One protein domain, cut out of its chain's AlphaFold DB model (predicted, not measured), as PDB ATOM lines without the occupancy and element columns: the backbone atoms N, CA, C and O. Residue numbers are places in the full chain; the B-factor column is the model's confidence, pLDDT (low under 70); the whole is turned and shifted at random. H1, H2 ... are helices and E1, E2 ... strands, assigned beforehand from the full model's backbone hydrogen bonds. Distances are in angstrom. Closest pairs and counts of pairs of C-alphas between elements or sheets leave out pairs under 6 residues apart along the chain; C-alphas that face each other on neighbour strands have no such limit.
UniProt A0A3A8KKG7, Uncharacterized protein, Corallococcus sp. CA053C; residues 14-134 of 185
ATOM      1  N   SER A  14      20.404  12.804 -45.706       50.03
ATOM      2  CA  SER A  14      21.437  13.521 -46.472       50.03
ATOM      3  C   SER A  14      20.854  14.414 -47.575       50.03
ATOM      4  O   SER A  14      21.430  15.461 -47.866       50.03
ATOM      5  N   ALA A  15      19.673  14.090 -48.114       51.75
ATOM      6  CA  ALA A  15      18.999  14.881 -49.152       51.75
ATOM      7  C   ALA A  15      18.463  16.250 -48.672       51.75
ATOM      8  O   ALA A  15      18.205  17.143 -49.484       51.75
ATOM      9  N   CYS A  16      18.311  16.450 -47.358       62.12
ATOM     10  CA  CYS A  16      17.687  17.652 -46.788       62.12
ATOM     11  C   CYS A  16      18.680  18.762 -46.412       62.12
ATOM     12  O   CYS A  16      18.267  19.845 -45.988       62.12
ATOM     13  N   SER A  17      19.985  18.526 -46.563       66.62
ATOM     14  CA  SER A  17      21.007  19.515 -46.225       66.62
ATOM     15  C   SER A  17      21.970  19.763 -47.370       66.62
ATOM     16  O   SER A  17      22.494  18.821 -47.947       66.62
ATOM     17  N   THR A  18      22.227  21.034 -47.672       79.69
ATOM     18  CA  THR A  18      23.269  21.438 -48.627       79.69
ATOM     19  C   THR A  18      24.451  21.996 -47.841       79.69
ATOM     20  O   THR A  18      24.243  22.760 -46.895       79.69
ATOM     21  N   THR A  19      25.665  21.573 -48.191       85.88
ATOM     22  CA  THR A  19      26.905  22.030 -47.553       85.88
ATOM     23  C   THR A  19      27.648  22.937 -48.521       85.88
ATOM     24  O   THR A  19      27.863  22.549 -49.663       85.88
ATOM     25  N   TYR A  20      28.045  24.112 -48.049       90.06
ATOM     26  CA  TYR A  20      28.755  25.124 -48.825       90.06
ATOM     27  C   TYR A  20      30.138  25.337 -48.224       90.06
ATOM     28  O   TYR A  20      30.260  25.474 -47.002       90.06
ATOM     29  N   ALA A  21      31.169  25.357 -49.064       92.88
ATOM     30  CA  ALA A  21      32.525  25.676 -48.640       92.88
ATOM     31  C   ALA A  21      32.712  27.198 -48.646       92.88
ATOM     32  O   ALA A  21      32.530  27.845 -49.668       92.88
ATOM     33  N   ILE A  22      33.069  27.765 -47.501       94.31
ATOM     34  CA  ILE A  22      33.325  29.189 -47.296       94.31
ATOM     35  C   ILE A  22      34.839  29.380 -47.200       94.31
ATOM     36  O   ILE A  22      35.452  28.823 -46.282       94.31
ATOM     37  N   PRO A  23      35.468  30.147 -48.103       94.44
ATOM     38  CA  PRO A  23      36.904  30.361 -48.059       94.44
ATOM     39  C   PRO A  23      37.306  31.074 -46.767       94.44
ATOM     40  O   PRO A  23      36.544  31.845 -46.177       94.44
ATOM     41  N   LYS A  24      38.548  30.854 -46.339       93.19
ATOM     42  CA  LYS A  24      39.108  31.439 -45.115       93.19
ATOM     43  C   LYS A  24      38.938  32.958 -45.003       93.19
ATOM     44  O   LYS A  24      38.689  33.466 -43.914       93.19
ATOM     45  N   SER A  25      39.049  33.680 -46.116       92.31
ATOM     46  CA  SER A  25      38.842  35.135 -46.170       92.31
ATOM     47  C   SER A  25      37.418  35.543 -45.784       92.31
ATOM     48  O   SER A  25      37.217  36.563 -45.130       92.31
ATOM     49  N   GLU A  26      36.423  34.733 -46.143       94.62
ATOM     50  CA  GLU A  26      35.019  34.981 -45.820       94.62
ATOM     51  C   GLU A  26      34.691  34.603 -44.367       94.62
ATOM     52  O   GLU A  26      33.806  35.217 -43.773       94.62
ATOM     53  N   LEU A  27      35.454  33.696 -43.737       93.38
ATOM     54  CA  LEU A  27      35.324  33.413 -42.298       93.38
ATOM     55  C   LEU A  27      35.604  34.645 -41.432       93.38
ATOM     56  O   LEU A  27      34.929  34.845 -40.428       93.38
ATOM     57  N   MET A  28      36.533  35.515 -41.840       92.88
ATOM     58  CA  MET A  28      36.828  36.757 -41.110       92.88
ATOM     59  C   MET A  28      35.635  37.722 -41.069       92.88
ATOM     60  O   MET A  28      35.536  38.557 -40.178       92.88
ATOM     61  N   ARG A  29      34.677  37.601 -41.997       92.06
ATOM     62  CA  ARG A  29      33.457  38.432 -42.003       92.06
ATOM     63  C   ARG A  29      32.465  38.030 -40.916       92.06
ATOM     64  O   ARG A  29      31.498  38.754 -40.670       92.06
ATOM     65  N   LEU A  30      32.688  36.870 -40.301       92.38
ATOM     66  CA  LEU A  30      31.939  36.400 -39.145       92.38
ATOM     67  C   LEU A  30      32.481  36.968 -37.829       92.38
ATOM     68  O   LEU A  30      31.853  36.747 -36.797       92.38
ATOM     69  N   ASP A  31      33.597  37.704 -37.847       92.50
ATOM     70  CA  ASP A  31      34.128  38.335 -36.644       92.50
ATOM     71  C   ASP A  31      33.118  39.294 -35.995       92.50
ATOM     72  O   ASP A  31      32.342  40.000 -36.657       92.50
ATOM     73  N   GLY A  32      33.089  39.264 -34.665       86.44
ATOM     74  CA  GLY A  32      32.120  39.996 -33.858       86.44
ATOM     75  C   GLY A  32      30.667  39.573 -34.095       86.44
ATOM     76  O   GLY A  32      29.751  40.325 -33.752       86.44
ATOM     77  N   PHE A  33      30.406  38.412 -34.709       89.94
ATOM     78  CA  PHE A  33      29.059  37.854 -34.728       89.94
ATOM     79  C   PHE A  33      28.643  37.523 -33.295       89.94
ATOM     80  O   PHE A  33      29.348  36.818 -32.577       89.94
ATOM     81  N   LYS A  34      27.481  38.029 -32.886       86.69
ATOM     82  CA  LYS A  34      26.903  37.754 -31.576       86.69
ATOM     83  C   LYS A  34      25.387  37.775 -31.658       86.69
ATOM     84  O   LYS A  34      24.791  38.774 -32.079       86.69
ATOM     85  N   ASP A  35      24.793  36.685 -31.212       82.06
ATOM     86  CA  ASP A  35      23.365  36.501 -31.050       82.06
ATOM     87  C   ASP A  35      23.022  36.526 -29.556       82.06
ATOM     88  O   ASP A  35      23.102  35.523 -28.843       82.06
ATOM     89  N   ASP A  36      22.677  37.720 -29.075       72.62
ATOM     90  CA  ASP A  36      22.330  37.957 -27.672       72.62
ATOM     91  C   ASP A  36      21.035  37.224 -27.265       72.62
ATOM     92  O   ASP A  36      20.870  36.870 -26.099       72.62
ATOM     93  N   ASN A  37      20.140  36.928 -28.216       66.06
ATOM     94  CA  ASN A  37      18.909  36.180 -27.948       66.06
ATOM     95  C   ASN A  37      19.217  34.698 -27.733       66.06
ATOM     96  O   ASN A  37      18.715  34.089 -26.791       66.06
ATOM     97  N   ALA A  38      20.084  34.125 -28.567       60.28
ATOM     98  CA  ALA A  38      20.562  32.764 -28.372       60.28
ATOM     99  C   ALA A  38      21.412  32.627 -27.092       60.28
ATOM    100  O   ALA A  38      21.386  31.580 -26.446       60.28
ATOM    101  N   ALA A  39      22.106  33.693 -26.675       58.88
ATOM    102  CA  ALA A  39      22.790  33.744 -25.382       58.88
ATOM    103  C   ALA A  39      21.815  33.779 -24.188       58.88
ATOM    104  O   ALA A  39      22.051  33.087 -23.205       58.88
ATOM    105  N   LEU A  40      20.691  34.499 -24.284       58.25
ATOM    106  CA  LEU A  40      19.628  34.466 -23.266       58.25
ATOM    107  C   LEU A  40      18.940  33.090 -23.193       58.25
ATOM    108  O   LEU A  40      18.614  32.611 -22.108       58.25
ATOM    109  N   LEU A  41      18.772  32.411 -24.333       58.69
ATOM    110  CA  LEU A  41      18.258  31.035 -24.385       58.69
ATOM    111  C   LEU A  41      19.212  30.015 -23.735       58.69
ATOM    112  O   LEU A  41      18.739  29.020 -23.187       58.69
ATOM    113  N   LYS A  42      20.531  30.273 -23.743       58.41
ATOM    114  CA  LYS A  42      21.526  29.481 -22.996       58.41
ATOM    115  C   LYS A  42      21.289  29.539 -21.479       58.41
ATOM    116  O   LYS A  42      21.583  28.565 -20.797       58.41
ATOM    117  N   GLU A  43      20.759  30.647 -20.960       56.66
ATOM    118  CA  GLU A  43      20.514  30.834 -19.523       56.66
ATOM    119  C   GLU A  43      19.128  30.357 -19.070       56.66
ATOM    120  O   GLU A  43      18.993  29.890 -17.941       56.66
ATOM    121  N   LEU A  44      18.099  30.452 -19.924       55.62
ATOM    122  CA  LEU A  44      16.717  30.199 -19.497       55.62
ATOM    123  C   LEU A  44      16.178  28.786 -19.734       55.62
ATOM    124  O   LEU A  44      15.130  28.479 -19.180       55.62
ATOM    125  N   GLY A  45      16.866  27.923 -20.484       51.22
ATOM    126  CA  GLY A  45      16.404  26.551 -20.711       51.22
ATOM    127  C   GLY A  45      15.098  26.480 -21.516       51.22
ATOM    128  O   GLY A  45      14.007  26.727 -21.020       51.22
ATOM    129  N   ASP A  46      15.227  26.105 -22.786       52.78
ATOM    130  CA  ASP A  46      14.170  25.527 -23.630       52.78
ATOM    131  C   ASP A  46      12.791  26.233 -23.663       52.78
ATOM    132  O   ASP A  46      11.739  25.595 -23.680       52.78
ATOM    133  N   VAL A  47      12.770  27.569 -23.752       47.28
ATOM    134  CA  VAL A  47      11.557  28.320 -24.123       47.28
ATOM    135  C   VAL A  47      11.703  28.845 -25.547       47.28
ATOM    136  O   VAL A  47      12.320  29.880 -25.802       47.28
ATOM    137  N   MET A  48      11.110  28.119 -26.498       51.31
ATOM    138  CA  MET A  48      10.959  28.567 -27.882       51.31
ATOM    139  C   MET A  48      10.066  29.813 -27.944       51.31
ATOM    140  O   MET A  48       8.840  29.716 -27.936       51.31
ATOM    141  N   LEU A  49      10.672  30.995 -28.072       46.38
ATOM    142  CA  LEU A  49       9.971  32.184 -28.549       46.38
ATOM    143  C   LEU A  49      10.340  32.409 -30.009       46.38
ATOM    144  O   LEU A  49      11.442  32.826 -30.349       46.38
ATOM    145  N   ASN A  50       9.368  32.096 -30.858       42.91
ATOM    146  CA  ASN A  50       9.333  32.276 -32.302       42.91
ATOM    147  C   ASN A  50       9.433  33.779 -32.655       42.91
ATOM    148  O   ASN A  50       8.446  34.408 -33.034       42.91
ATOM    149  N   ARG A  51      10.602  34.398 -32.435       44.09
ATOM    150  CA  ARG A  51      10.866  35.812 -32.725       44.09
ATOM    151  C   ARG A  51      11.887  35.906 -33.869       44.09
ATOM    152  O   ARG A  51      12.897  35.206 -33.809       44.09
ATOM    153  N   PRO A  52      11.646  36.728 -34.908       46.09
ATOM    154  CA  PRO A  52      12.569  36.875 -36.031       46.09
ATOM    155  C   PRO A  52      13.949  37.303 -35.531       46.09
ATOM    156  O   PRO A  52      14.103  38.351 -34.905       46.09
ATOM    157  N   ASN A  53      14.940  36.446 -35.749       52.41
ATOM    158  CA  ASN A  53      16.294  36.644 -35.260       52.41
ATOM    159  C   ASN A  53      17.102  37.357 -36.358       52.41
ATOM    160  O   ASN A  53      17.716  36.724 -37.215       52.41
ATOM    161  N   ASP A  54      17.029  38.690 -36.390       53.19
ATOM    162  CA  ASP A  54      17.531  39.508 -37.511       53.19
ATOM    163  C   ASP A  54      19.062  39.649 -37.571       53.19
ATOM    164  O   ASP A  54      19.603  40.261 -38.500       53.19
ATOM    165  N   ARG A  55      19.810  39.061 -36.627       74.31
ATOM    166  CA  ARG A  55      21.275  39.073 -36.692       74.31
ATOM    167  C   ARG A  55      21.777  37.963 -37.604       74.31
ATOM    168  O   ARG A  55      22.043  36.840 -37.190       74.31
ATOM    169  N   SER A  56      21.938  38.323 -38.873       86.38
ATOM    170  CA  SER A  56      22.610  37.501 -39.874       86.38
ATOM    171  C   SER A  56      23.860  38.195 -40.410       86.38
ATOM    172  O   SER A  56      23.917  39.421 -40.517       86.38
ATOM    173  N   ARG A  57      24.875  37.407 -40.766       88.88
ATOM    174  CA  ARG A  57      26.036  37.866 -41.541       88.88
ATOM    175  C   ARG A  57      25.969  37.240 -42.922       88.88
ATOM    176  O   ARG A  57      25.596  36.081 -43.053       88.88
ATOM    177  N   THR A  58      26.308  38.002 -43.955       92.31
ATOM    178  CA  THR A  58      26.427  37.439 -45.304       92.31
ATOM    179  C   THR A  58      27.875  37.046 -45.540       92.31
ATOM    180  O   THR A  58      28.762  37.893 -45.442       92.31
ATOM    181  N   VAL A  59      28.091  35.776 -45.856       93.25
ATOM    182  CA  VAL A  59      29.361  35.229 -46.343       93.25
ATOM    183  C   VAL A  59      29.178  34.734 -47.767       93.25
ATOM    184  O   VAL A  59      28.047  34.556 -48.214       93.25
ATOM    185  N   ARG A  60      30.272  34.522 -48.483       94.38
ATOM    186  CA  ARG A  60      30.262  33.938 -49.825       94.38
ATOM    187  C   ARG A  60      30.913  32.570 -49.807       94.38
ATOM    188  O   ARG A  60      31.830  32.353 -49.019       94.38
ATOM    189  N   ASP A  61      30.423  31.661 -50.632       93.88
ATOM    190  CA  ASP A  61      31.099  30.389 -50.859       93.88
ATOM    191  C   ASP A  61      32.265  30.521 -51.853       93.88
ATOM    192  O   ASP A  61      32.621  31.621 -52.288       93.88
ATOM    193  N   VAL A  62      32.904  29.392 -52.162       90.81
ATOM    194  CA  VAL A  62      34.003  29.297 -53.135       90.81
ATOM    195  C   VAL A  62      33.593  29.687 -54.557       90.81
ATOM    196  O   VAL A  62      34.445  30.153 -55.312       90.81
ATOM    197  N   ASP A  63      32.311  29.550 -54.898       91.50
ATOM    198  CA  ASP A  63      31.744  29.924 -56.196       91.50
ATOM    199  C   ASP A  63      31.332  31.413 -56.231       91.50
ATOM    200  O   ASP A  63      31.062  31.982 -57.290       91.50
ATOM    201  N   GLY A  64      31.363  32.086 -55.075       90.38
ATOM    202  CA  GLY A  64      31.050  33.501 -54.901       90.38
ATOM    203  C   GLY A  64      29.592  33.779 -54.532       90.38
ATOM    204  O   GLY A  64      29.222  34.955 -54.389       90.38
ATOM    205  N   ASP A  65      28.787  32.736 -54.330       91.56
ATOM    206  CA  ASP A  65      27.366  32.834 -54.036       91.56
ATOM    207  C   ASP A  65      27.124  33.287 -52.587       91.56
ATOM    208  O   ASP A  65      27.735  32.786 -51.636       91.56
ATOM    209  N   PRO A  66      26.221  34.261 -52.363       93.06
ATOM    210  CA  PRO A  66      25.983  34.804 -51.036       93.06
ATOM    211  C   PRO A  66      25.133  33.863 -50.175       93.06
ATOM    212  O   PRO A  66      24.082  33.343 -50.566       93.06
ATOM    213  N   HIS A  67      25.531  33.724 -48.917       90.75
ATOM    214  CA  HIS A  67      24.862  32.921 -47.914       90.75
ATOM    215  C   HIS A  67      24.711  33.678 -46.603       90.75
ATOM    216  O   HIS A  67      25.669  34.191 -46.034       90.75
ATOM    217  N   LYS A  68      23.485  33.681 -46.074       90.44
ATOM    218  CA  LYS A  68      23.225  34.132 -44.709       90.44
ATOM    219  C   LYS A  68      23.717  33.087 -43.710       90.44
ATOM    220  O   LYS A  68      23.307  31.929 -43.787       90.44
ATOM    221  N   PHE A  69      24.565  33.533 -42.797       90.25
ATOM    222  CA  PHE A  69      24.960  32.861 -41.574       90.25
ATOM    223  C   PHE A  69      24.133  33.416 -40.409       90.25
ATOM    224  O   PHE A  69      24.014  34.634 -40.253       90.25
ATOM    225  N   THR A  70      23.570  32.518 -39.609       89.62
ATOM    226  CA  THR A  70      22.803  32.792 -38.382       89.62
ATOM    227  C   THR A  70      23.242  31.815 -37.292       89.62
ATOM    228  O   THR A  70      23.918  30.831 -37.599       89.62
ATOM    229  N   ALA A  71      22.810  32.020 -36.043       87.00
ATOM    230  CA  ALA A  71      23.124  31.091 -34.952       87.00
ATOM    231  C   ALA A  71      22.605  29.660 -35.203       87.00
ATOM    232  O   ALA A  71      23.165  28.691 -34.697       87.00
ATOM    233  N   ASP A  72      21.584  29.510 -36.052       84.25
ATOM    234  CA  ASP A  72      21.037  28.214 -36.453       84.25
ATOM    235  C   ASP A  72      21.833  27.500 -37.545       84.25
ATOM    236  O   ASP A  72      21.569  26.328 -37.815       84.25
ATOM    237  N   THR A  73      22.795  28.168 -38.183       87.56
ATOM    238  CA  THR A  73      23.567  27.596 -39.291       87.56
ATOM    239  C   THR A  73      24.755  26.799 -38.740       87.56
ATOM    240  O   THR A  73      25.673  27.407 -38.187       87.56
ATOM    241  N   PRO A  74      24.803  25.458 -38.886       90.94
ATOM    242  CA  PRO A  74      25.965  24.693 -38.465       90.94
ATOM    243  C   PRO A  74      27.189  25.033 -39.320       90.94
ATOM    244  O   PRO A  74      27.123  25.008 -40.553       90.94
ATOM    245  N   LEU A  75      28.302  25.297 -38.647       92.88
ATOM    246  CA  LEU A  75      29.611  25.587 -39.212       92.88
ATOM    247  C   LEU A  75      30.619  24.550 -38.701       92.88
ATOM    248  O   LEU A  75      30.658  24.234 -37.514       92.88
ATOM    249  N   ALA A  76      31.438  24.034 -39.606       94.44
ATOM    250  CA  ALA A  76      32.629  23.246 -39.300       94.44
ATOM    251  C   ALA A  76      33.839  23.882 -39.986       94.44
ATOM    252  O   ALA A  76      33.685  24.553 -41.003       94.44
ATOM    253  N   LEU A  77      35.032  23.678 -39.443       95.62
ATOM    254  CA  LEU A  77      36.290  24.134 -40.022       95.62
ATOM    255  C   LEU A  77      37.041  22.937 -40.585       95.62
ATOM    256  O   LEU A  77      37.044  21.860 -39.987       95.62
ATOM    257  N   VAL A  78      37.670  23.132 -41.736       94.31
ATOM    258  CA  VAL A  78      38.379  22.089 -42.469       94.31
ATOM    259  C   VAL A  78      39.766  22.606 -42.831       94.31
ATOM    260  O   VAL A  78      39.920  23.729 -43.312       94.31
ATOM    261  N   GLY A  79      40.783  21.790 -42.572       92.44
ATOM    262  CA  GLY A  79      42.170  22.095 -42.902       92.44
ATOM    263  C   GLY A  79      42.542  21.748 -44.343       92.44
ATOM    264  O   GLY A  79      41.703  21.237 -45.095       92.44
ATOM    265  N   PRO A  80      43.793  22.001 -44.755       90.44
ATOM    266  CA  PRO A  80      44.250  21.684 -46.104       90.44
ATOM    267  C   PRO A  80      44.187  20.168 -46.368       90.44
ATOM    268  O   PRO A  80      44.231  19.382 -45.413       90.44
ATOM    269  N   PRO A  81      44.077  19.738 -47.637       88.19
ATOM    270  CA  PRO A  81      44.126  18.323 -47.994       88.19
ATOM    271  C   PRO A  81      45.386  17.652 -47.427       88.19
ATOM    272  O   PRO A  81      46.480  18.211 -47.500       88.19
ATOM    273  N   LYS A  82      45.227  16.458 -46.853       87.81
ATOM    274  CA  LYS A  82      46.319  15.611 -46.356       87.81
ATOM    275  C   LYS A  82      46.072  14.175 -46.802       87.81
ATOM    276  O   LYS A  82      44.920  13.769 -46.908       87.81
ATOM    277  N   GLU A  83      47.149  13.428 -47.024       82.69
ATOM    278  CA  GLU A  83      47.096  11.981 -47.238       82.69
ATOM    279  C   GLU A  83      47.700  11.267 -46.017       82.69
ATOM    280  O   GLU A  83      48.828  11.591 -45.630       82.69
ATOM    281  N   PRO A  84      46.976  10.323 -45.384       85.50
ATOM    282  CA  PRO A  84      45.608   9.883 -45.700       85.50
ATOM    283  C   PRO A  84      44.539  10.936 -45.344       85.50
ATOM    284  O   PRO A  84      44.756  11.765 -44.461       85.50
ATOM    285  N   GLU A  85      43.375  10.888 -46.009       81.12
ATOM    286  CA  GLU A  85      42.285  11.867 -45.819       81.12
ATOM    287  C   GLU A  85      41.808  11.939 -44.359       81.12
ATOM    288  O   GLU A  85      41.515  13.021 -43.855       81.12
ATOM    289  N   ASP A  86      41.830  10.816 -43.641       83.38
ATOM    290  CA  ASP A  86      41.451  10.737 -42.225       83.38
ATOM    291  C   ASP A  86      42.375  11.550 -41.300       83.38
ATOM    292  O   ASP A  86      41.996  11.902 -40.185       83.38
ATOM    293  N   ALA A  87      43.587  11.887 -41.757       84.88
ATOM    294  CA  ALA A  87      44.513  12.757 -41.032       84.88
ATOM    295  C   ALA A  87      44.237  14.254 -41.268       84.88
ATOM    296  O   ALA A  87      44.942  15.119 -40.728       84.88
ATOM    297  N   ARG A  88      43.244  14.590 -42.100       89.56
ATOM    298  CA  ARG A  88      42.843  15.969 -42.366       89.56
ATOM    299  C   ARG A  88      42.198  16.572 -41.125       89.56
ATOM    300  O   ARG A  88      41.270  16.017 -40.546       89.56
ATOM    301  N   PHE A  89      42.657  17.765 -40.752       91.12
ATOM    302  CA  PHE A  89      42.018  18.526 -39.684       91.12
ATOM    303  C   PHE A  89      40.567  18.844 -40.062       91.12
ATOM    304  O   PHE A  89      40.305  19.408 -41.130       91.12
ATOM    305  N   ARG A  90      39.630  18.492 -39.183       92.38
ATOM    306  CA  ARG A  90      38.214  18.801 -39.342       92.38
ATOM    307  C   ARG A  90      37.552  18.917 -37.981       92.38
ATOM    308  O   ARG A  90      37.653  18.004 -37.167       92.38
ATOM    309  N   THR A  91      36.843  20.014 -37.748       92.50
ATOM    310  CA  THR A  91      35.998  20.144 -36.558       92.50
ATOM    311  C   THR A  91      34.623  19.545 -36.814       92.50
ATOM    312  O   THR A  91      34.153  19.453 -37.952       92.50
ATOM    313  N   GLU A  92      33.927  19.199 -35.736       90.38
ATOM    314  CA  GLU A  92      32.507  18.876 -35.813       90.38
ATOM    315  C   GLU A  92      31.690  20.088 -36.282       90.38
ATOM    316  O   GLU A  92      32.053  21.241 -36.028       90.38
ATOM    317  N   ALA A  93      30.577  19.823 -36.970       89.56
ATOM    318  CA  ALA A  93      29.654  20.865 -37.402       89.56
ATOM    319  C   ALA A  93      28.807  21.329 -36.213       89.56
ATOM    320  O   ALA A  93      27.978  20.574 -35.704       89.56
ATOM    321  N   GLN A  94      28.996  22.578 -35.794       89.81
ATOM    322  CA  GLN A  94      28.364  23.143 -34.605       89.81
ATOM    323  C   GLN A  94      27.658  24.460 -34.916       89.81
ATOM    324  O   GLN A  94      27.997  25.176 -35.854       89.81
ATOM    325  N   ARG A  95      26.641  24.771 -34.115       90.69
ATOM    326  CA  ARG A  95      25.914  26.043 -34.147       90.69
ATOM    327  C   ARG A  95      26.516  26.979 -33.111       90.69
ATOM    328  O   ARG A  95      26.756  26.539 -31.986       90.69
ATOM    329  N   PHE A  96      26.726  28.241 -33.468       89.44
ATOM    330  CA  PHE A  96      27.437  29.204 -32.630       89.44
ATOM    331  C   PHE A  96      26.569  30.412 -32.300       89.44
ATOM    332  O   PHE A  96      25.935  30.977 -33.185       89.44
ATOM    333  N   ILE A  97      26.584  30.834 -31.036       89.75
ATOM    334  CA  ILE A  97      25.892  32.046 -30.567       89.75
ATOM    335  C   ILE A  97      26.794  33.278 -30.617       89.75
ATOM    336  O   ILE A  97      26.313  34.405 -30.663       89.75
ATOM    337  N   ALA A  98      28.110  33.075 -30.620       90.12
ATOM    338  CA  ALA A  98      29.086  34.135 -30.794       90.12
ATOM    339  C   ALA A  98      30.308  33.603 -31.535       90.12
ATOM    340  O   ALA A  98      30.721  32.466 -31.296       90.12
ATOM    341  N   LEU A  99      30.878  34.428 -32.408       92.94
ATOM    342  CA  LEU A  99      32.121  34.158 -33.117       92.94
ATOM    343  C   LEU A  99      33.041  35.372 -33.011       92.94
ATOM    344  O   LEU A  99      32.612  36.511 -33.199       92.94
ATOM    345  N   SER A 100      34.314  35.107 -32.761       93.44
ATOM    346  CA  SER A 100      35.400  36.046 -32.994       93.44
ATOM    347  C   SER A 100      36.429  35.367 -33.884       93.44
ATOM    348  O   SER A 100      36.833  34.231 -33.627       93.44
ATOM    349  N   VAL A 101      36.782  36.026 -34.980       94.69
ATOM    350  CA  VAL A 101      37.650  35.464 -36.010       94.69
ATOM    351  C   VAL A 101      38.665  36.516 -36.403       94.69
ATOM    352  O   VAL A 101      38.322  37.539 -36.982       94.69
ATOM    353  N   ASP A 102      39.932  36.241 -36.138       93.12
ATOM    354  CA  ASP A 102      41.028  37.099 -36.567       93.12
ATOM    355  C   ASP A 102      41.977  36.340 -37.504       93.12
ATOM    356  O   ASP A 102      41.685  35.241 -37.980       93.12
ATOM    357  N   THR A 103      43.120  36.936 -37.835       92.38
ATOM    358  CA  THR A 103      44.108  36.314 -38.731       92.38
ATOM    359  C   THR A 103      44.802  35.094 -38.117       92.38
ATOM    360  O   THR A 103      45.417  34.309 -38.837       92.38
ATOM    361  N   THR A 104      44.740  34.941 -36.797       94.44
ATOM    362  CA  THR A 104      45.467  33.940 -36.009       94.44
ATOM    363  C   THR A 104      44.563  32.835 -35.481       94.44
ATOM    364  O   THR A 104      44.993  31.681 -35.410       94.44
ATOM    365  N   ARG A 105      43.312  33.145 -35.132       95.56
ATOM    366  CA  ARG A 105      42.435  32.241 -34.398       95.56
ATOM    367  C   ARG A 105      40.971  32.419 -34.778       95.56
ATOM    368  O   ARG A 105      40.479  33.520 -35.000       95.56
ATOM    369  N   PHE A 106      40.277  31.291 -34.791       96.19
ATOM    370  CA  PHE A 106      38.830  31.208 -34.766       96.19
ATOM    371  C   PHE A 106      38.390  30.849 -33.350       96.19
ATOM    372  O   PHE A 106      38.838  29.835 -32.810       96.19
ATOM    373  N   VAL A 107      37.510  31.654 -32.760       95.75
ATOM    374  CA  VAL A 107      36.882  31.390 -31.465       95.75
ATOM    375  C   VAL A 107      35.371  31.400 -31.642       95.75
ATOM    376  O   VAL A 107      34.789  32.422 -31.992       95.75
ATOM    377  N   GLY A 108      34.725  30.268 -31.383       93.19
ATOM    378  CA  GLY A 108      33.275  30.140 -31.450       93.19
ATOM    379  C   GLY A 108      32.690  29.659 -30.132       93.19
ATOM    380  O   GLY A 108      33.180  28.697 -29.552       93.19
ATOM    381  N   VAL A 109      31.614  30.297 -29.673       91.62
ATOM    382  CA  VAL A 109      30.840  29.849 -28.507       91.62
ATOM    383  C   VAL A 109      29.664  29.006 -29.002       91.62
ATOM    384  O   VAL A 109      28.772  29.562 -29.655       91.62
ATOM    385  N   PRO A 110      29.641  27.686 -28.747       90.00
ATOM    386  CA  PRO A 110      28.556  26.832 -29.205       90.00
ATOM    387  C   PRO A 110      27.228  27.181 -28.528       90.00
ATOM    388  O   PRO A 110      27.193  27.651 -27.391       90.00
ATOM    389  N   ILE A 111      26.120  26.898 -29.214       84.12
ATOM    390  CA  ILE A 111      24.769  26.996 -28.635       84.12
ATOM    391  C   ILE A 111      24.492  25.899 -27.601       84.12
ATOM    392  O   ILE A 111      23.630  26.059 -26.744       84.12
ATOM    393  N   LYS A 112      25.202  24.766 -27.684       81.00
ATOM    394  CA  LYS A 112      25.005  23.637 -26.773       81.00
ATOM    395  C   LYS A 112      25.514  24.026 -25.371       81.00
ATOM    396  O   LYS A 112      26.665  24.448 -25.265       81.00
ATOM    397  N   PRO A 113      24.690  23.887 -24.315       66.44
ATOM    398  CA  PRO A 113      24.976  24.461 -22.996       66.44
ATOM    399  C   PRO A 113      26.256  23.912 -22.349       66.44
ATOM    400  O   PRO A 113      26.999  24.685 -21.751       66.44
ATOM    401  N   ASP A 114      26.560  22.628 -22.555       76.50
ATOM    402  CA  ASP A 114      27.703  21.943 -21.928       76.50
ATOM    403  C   ASP A 114      28.950  21.872 -22.822       76.50
ATOM    404  O   ASP A 114      29.824  21.030 -22.626       76.50
ATOM    405  N   SER A 115      29.015  22.678 -23.883       81.38
ATOM    406  CA  SER A 115      30.142  22.656 -24.820       81.38
ATOM    407  C   SER A 115      31.103  23.803 -24.554       81.38
ATOM    408  O   SER A 115      30.706  24.968 -24.477       81.38
ATOM    409  N   GLU A 116      32.384  23.463 -24.436       87.94
ATOM    410  CA  GLU A 116      33.451  24.449 -24.313       87.94
ATOM    411  C   GLU A 116      33.554  25.306 -25.586       87.94
ATOM    412  O   GLU A 116      33.234  24.834 -26.685       87.94
ATOM    413  N   PRO A 117      34.002  26.571 -25.472       90.75
ATOM    414  CA  PRO A 117      34.297  27.392 -26.636       90.75
ATOM    415  C   PRO A 117      35.284  26.694 -27.578       90.75
ATOM    416  O   PRO A 117      36.368  26.277 -27.172       90.75
ATOM    417  N   LEU A 118      34.927  26.609 -28.857       92.88
ATOM    418  CA  LEU A 118      35.810  26.090 -29.890       92.88
ATOM    419  C   LEU A 118      36.888  27.132 -30.182       92.88
ATOM    420  O   LEU A 118      36.567  28.239 -30.607       92.88
ATOM    421  N   SER A 119      38.157  26.770 -30.005       95.44
ATOM    422  CA  SER A 119      39.305  27.621 -30.323       95.44
ATOM    423  C   SER A 119      40.245  26.889 -31.273       95.44
ATOM    424  O   SER A 119      40.839  25.884 -30.895       95.44
ATOM    425  N   VAL A 120      40.414  27.407 -32.489       95.06
ATOM    426  CA  VAL A 120      41.219  26.780 -33.551       95.06
ATOM    427  C   VAL A 120      42.186  27.796 -34.139       95.06
ATOM    428  O   VAL A 120      41.815  28.945 -34.375       95.06
ATOM    429  N   GLN A 121      43.428  27.389 -34.402       95.94
ATOM    430  CA  GLN A 121      44.384  28.257 -35.084       95.94
ATOM    431  C   GLN A 121      43.999  28.408 -36.552       95.94
ATOM    432  O   GLN A 121      43.861  27.424 -37.274       95.94
ATOM    433  N   MET A 122      43.905  29.644 -37.037       93.25
ATOM    434  CA  MET A 122      43.585  29.897 -38.441       93.25
ATOM    435  C   MET A 122      44.653  29.330 -39.375       93.25
ATOM    436  O   MET A 122      44.333  29.023 -40.513       93.25
ATOM    437  N   ALA A 123      45.896  29.128 -38.929       93.19
ATOM    438  CA  ALA A 123      46.929  28.443 -39.712       93.19
ATOM    439  C   ALA A 123      46.546  26.999 -40.103       93.19
ATOM    440  O   ALA A 123      46.953  26.529 -41.160       93.19
ATOM    441  N   GLU A 124      45.734  26.324 -39.287       92.25
ATOM    442  CA  GLU A 124      45.268  24.954 -39.529       92.25
ATOM    443  C   GLU A 124      44.016  24.904 -40.418       92.25
ATOM    444  O   GLU A 124      43.648  23.832 -40.896       92.25
ATOM    445  N   VAL A 125      43.372  26.053 -40.653       93.94
ATOM    446  CA  VAL A 125      42.111  26.181 -41.390       93.94
ATOM    447  C   VAL A 125      42.373  26.606 -42.832       93.94
ATOM    448  O   VAL A 125      43.030  27.619 -43.098       93.94
ATOM    449  N   ASP A 126      41.786  25.847 -43.751       93.56
ATOM    450  CA  ASP A 126      41.742  26.120 -45.186       93.56
ATOM    451  C   ASP A 126      40.395  26.747 -45.583       93.56
ATOM    452  O   ASP A 126      40.347  27.812 -46.198       93.56
ATOM    453  N   HIS A 127      39.283  26.152 -45.145       94.00
ATOM    454  CA  HIS A 127      37.939  26.675 -45.380       94.00
ATOM    455  C   HIS A 127      36.975  26.280 -44.253       94.00
ATOM    456  O   HIS A 127      37.237  25.379 -43.457       94.00
ATOM    457  N   GLY A 128      35.836  26.965 -44.179       93.75
ATOM    458  CA  GLY A 128      34.700  26.547 -43.363       93.75
ATOM    459  C   GLY A 128      33.653  25.830 -44.203       93.75
ATOM    460  O   GLY A 128      33.525  26.079 -45.393       93.75
ATOM    461  N   THR A 129      32.860  24.962 -43.594       92.81
ATOM    462  CA  THR A 129      31.707  24.326 -44.231       92.81
ATOM    463  C   THR A 129      30.436  24.768 -43.528       92.81
ATOM    464  O   THR A 129      30.247  24.445 -42.354       92.81
ATOM    465  N   LEU A 130      29.561  25.480 -44.240       90.38
ATOM    466  CA  LEU A 130      28.230  25.843 -43.763       90.38
ATOM    467  C   LEU A 130      27.205  24.831 -44.238       90.38
ATOM    468  O   LEU A 130      27.067  24.594 -45.436       90.38
ATOM    469  N   ARG A 131      26.432  24.273 -43.311       85.94
ATOM    470  CA  ARG A 131      25.325  23.375 -43.639       85.94
ATOM    471  C   ARG A 131      24.015  24.152 -43.580       85.94
ATOM    472  O   ARG A 131      23.681  24.715 -42.548       85.94
ATOM    473  N   LYS A 132      23.228  24.174 -44.655       77.00
ATOM    474  CA  LYS A 132      21.853  24.694 -44.609       77.00
ATOM    475  C   LYS A 132      20.860  23.559 -44.692       77.00
ATOM    476  O   LYS A 132      20.927  22.733 -45.603       77.00
ATOM    477  N   PHE A 133      19.922  23.548 -43.756       67.19
ATOM    478  CA  PHE A 133      18.763  22.675 -43.816       67.19
ATOM    479  C   PHE A 133      17.717  23.303 -44.742       67.19
ATOM    480  O   PHE A 133      17.343  24.461 -44.568       67.19
ATOM    481  N   SER A 134      17.261  22.563 -45.751       56.25
ATOM    482  CA  SER A 134      16.256  23.052 -46.697       56.25
ATOM    483  C   SER A 134      14.894  22.449 -46.370       56.25
ATOM    484  O   SER A 134      14.577  21.346 -46.803       56.25
TER     485      SER A 134
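Overview. This is residues 14 to 134 of the 185 residues of an uncharacterized protein of Corallococcus sp. CA053C (UniProt A0A3A8KKG7). Three small antiparallel sheets, E1-E8-E4, E5-E6-E7 and the hairpin E2-E3, meet about a short helix, H1, which packs on E8, E5 and E2 at the seam between them. H2 and the loop of residues 45 to 56 make one end of the long axis, and the loop of residues 79 to 95 reaches out to the other end at Glu 83. The printed part has 121 residues, with two named helices and eight named strands in the order E1 H1 H2 E2 E3 E4 E5 E6 E7 E8. The class is mixed, helices and strands, with 58 residues, under half, in named elements. The whole is compact, with a radius of gyration of the C-alphas of 14.5 A, yet elongated in outline, spanning 45 by 29 by 28 A.

Arrangement. E1, residues 17 to 23, is an edge strand of a sheet in which E8, residues 127 to 133, is the inner strand and E4, residues 75 to 78, the other edge. E1 and E8 are antiparallel at 156 degrees, with N 20 and O 130 2.8 A apart, within hydrogen-bond range. E8 and E4 are antiparallel at 148 degrees, with N 129 and O 76 at 2.7 A. H1, residues 24 to 30, follows E1 by a tight link and only grazes this sheet, with its residues 24 to 27; its closest C-alphas to E8 are those of Lys 24 and His 127, 4.9 A apart. H1 is also on the sheet of E5, residues 96 to 101, E6, residues 105 to 110, and E7, residues 118 to 121. It lies over E5 at a height over the sheet of 8.0 A and runs slantwise to the strands, at 43 degrees to E5 on the local plane, which rests on only just enough of the sheet, 6 C-alphas. The closest C-alphas of H1 and E5 are those of Met 28 and Val 101, 5.3 A apart. Residues 33 to 34 pair antiparallel with residues 98 to 99 of E5. H2, residues 36 to 44, is apart from H1 and only grazes the sheet E5 E6 E7, with its residues 36 to 42; the C-alphas of Ala 38 and Ile 97 are the closest of H2 and E5, at 5.8 A. E2, residues 57 to 60, and E3, residues 66 to 69, form a hairpin, antiparallel at 141 degrees, with N 67 and O 59 at 2.7 A. The closest C-alphas of H1 and E2 are those of Glu 26 and Val 59, at 5.7 A. E3 and E8 are near each other. E5, E6 and E7 form a meander, each strand the antiparallel neighbour of the one before; N 100 and O 107 are 2.8 A apart, as are N 106 and O 120. Of the O i to N i+4 pairs, 0 of 3 are within hydrogen-bond range in H1, where 3 of 4 O i to N i+3 pairs are, and 4 of 5 in H2.

Along the chain. E1 begins at C-alpha 17, (21.007, 19.515, -46.225), and is 19.3 A long from first to last C-alpha. H1 and H2 measure 10.6 A and 12.6 A. E2, E3, E4 and E7 have four residues each. E5 measures 12.4 A and E6 15.8 A. E8, 19.7 A long, ends at C-alpha 133, (18.763, 22.675, -43.816).

Size, cuts and confidence. The C-alphas of Leu 49 and Glu 83 are the two farthest apart, at 46.2 A. The printed part has no cut. The links from H2 to E2, 12 residues, and from E4 to E5, 17 residues, are long. The mean pLDDT of the printed part is 82.8; residues 14 to 17, 37 to 54, 113 and 133 to 134 are under 70.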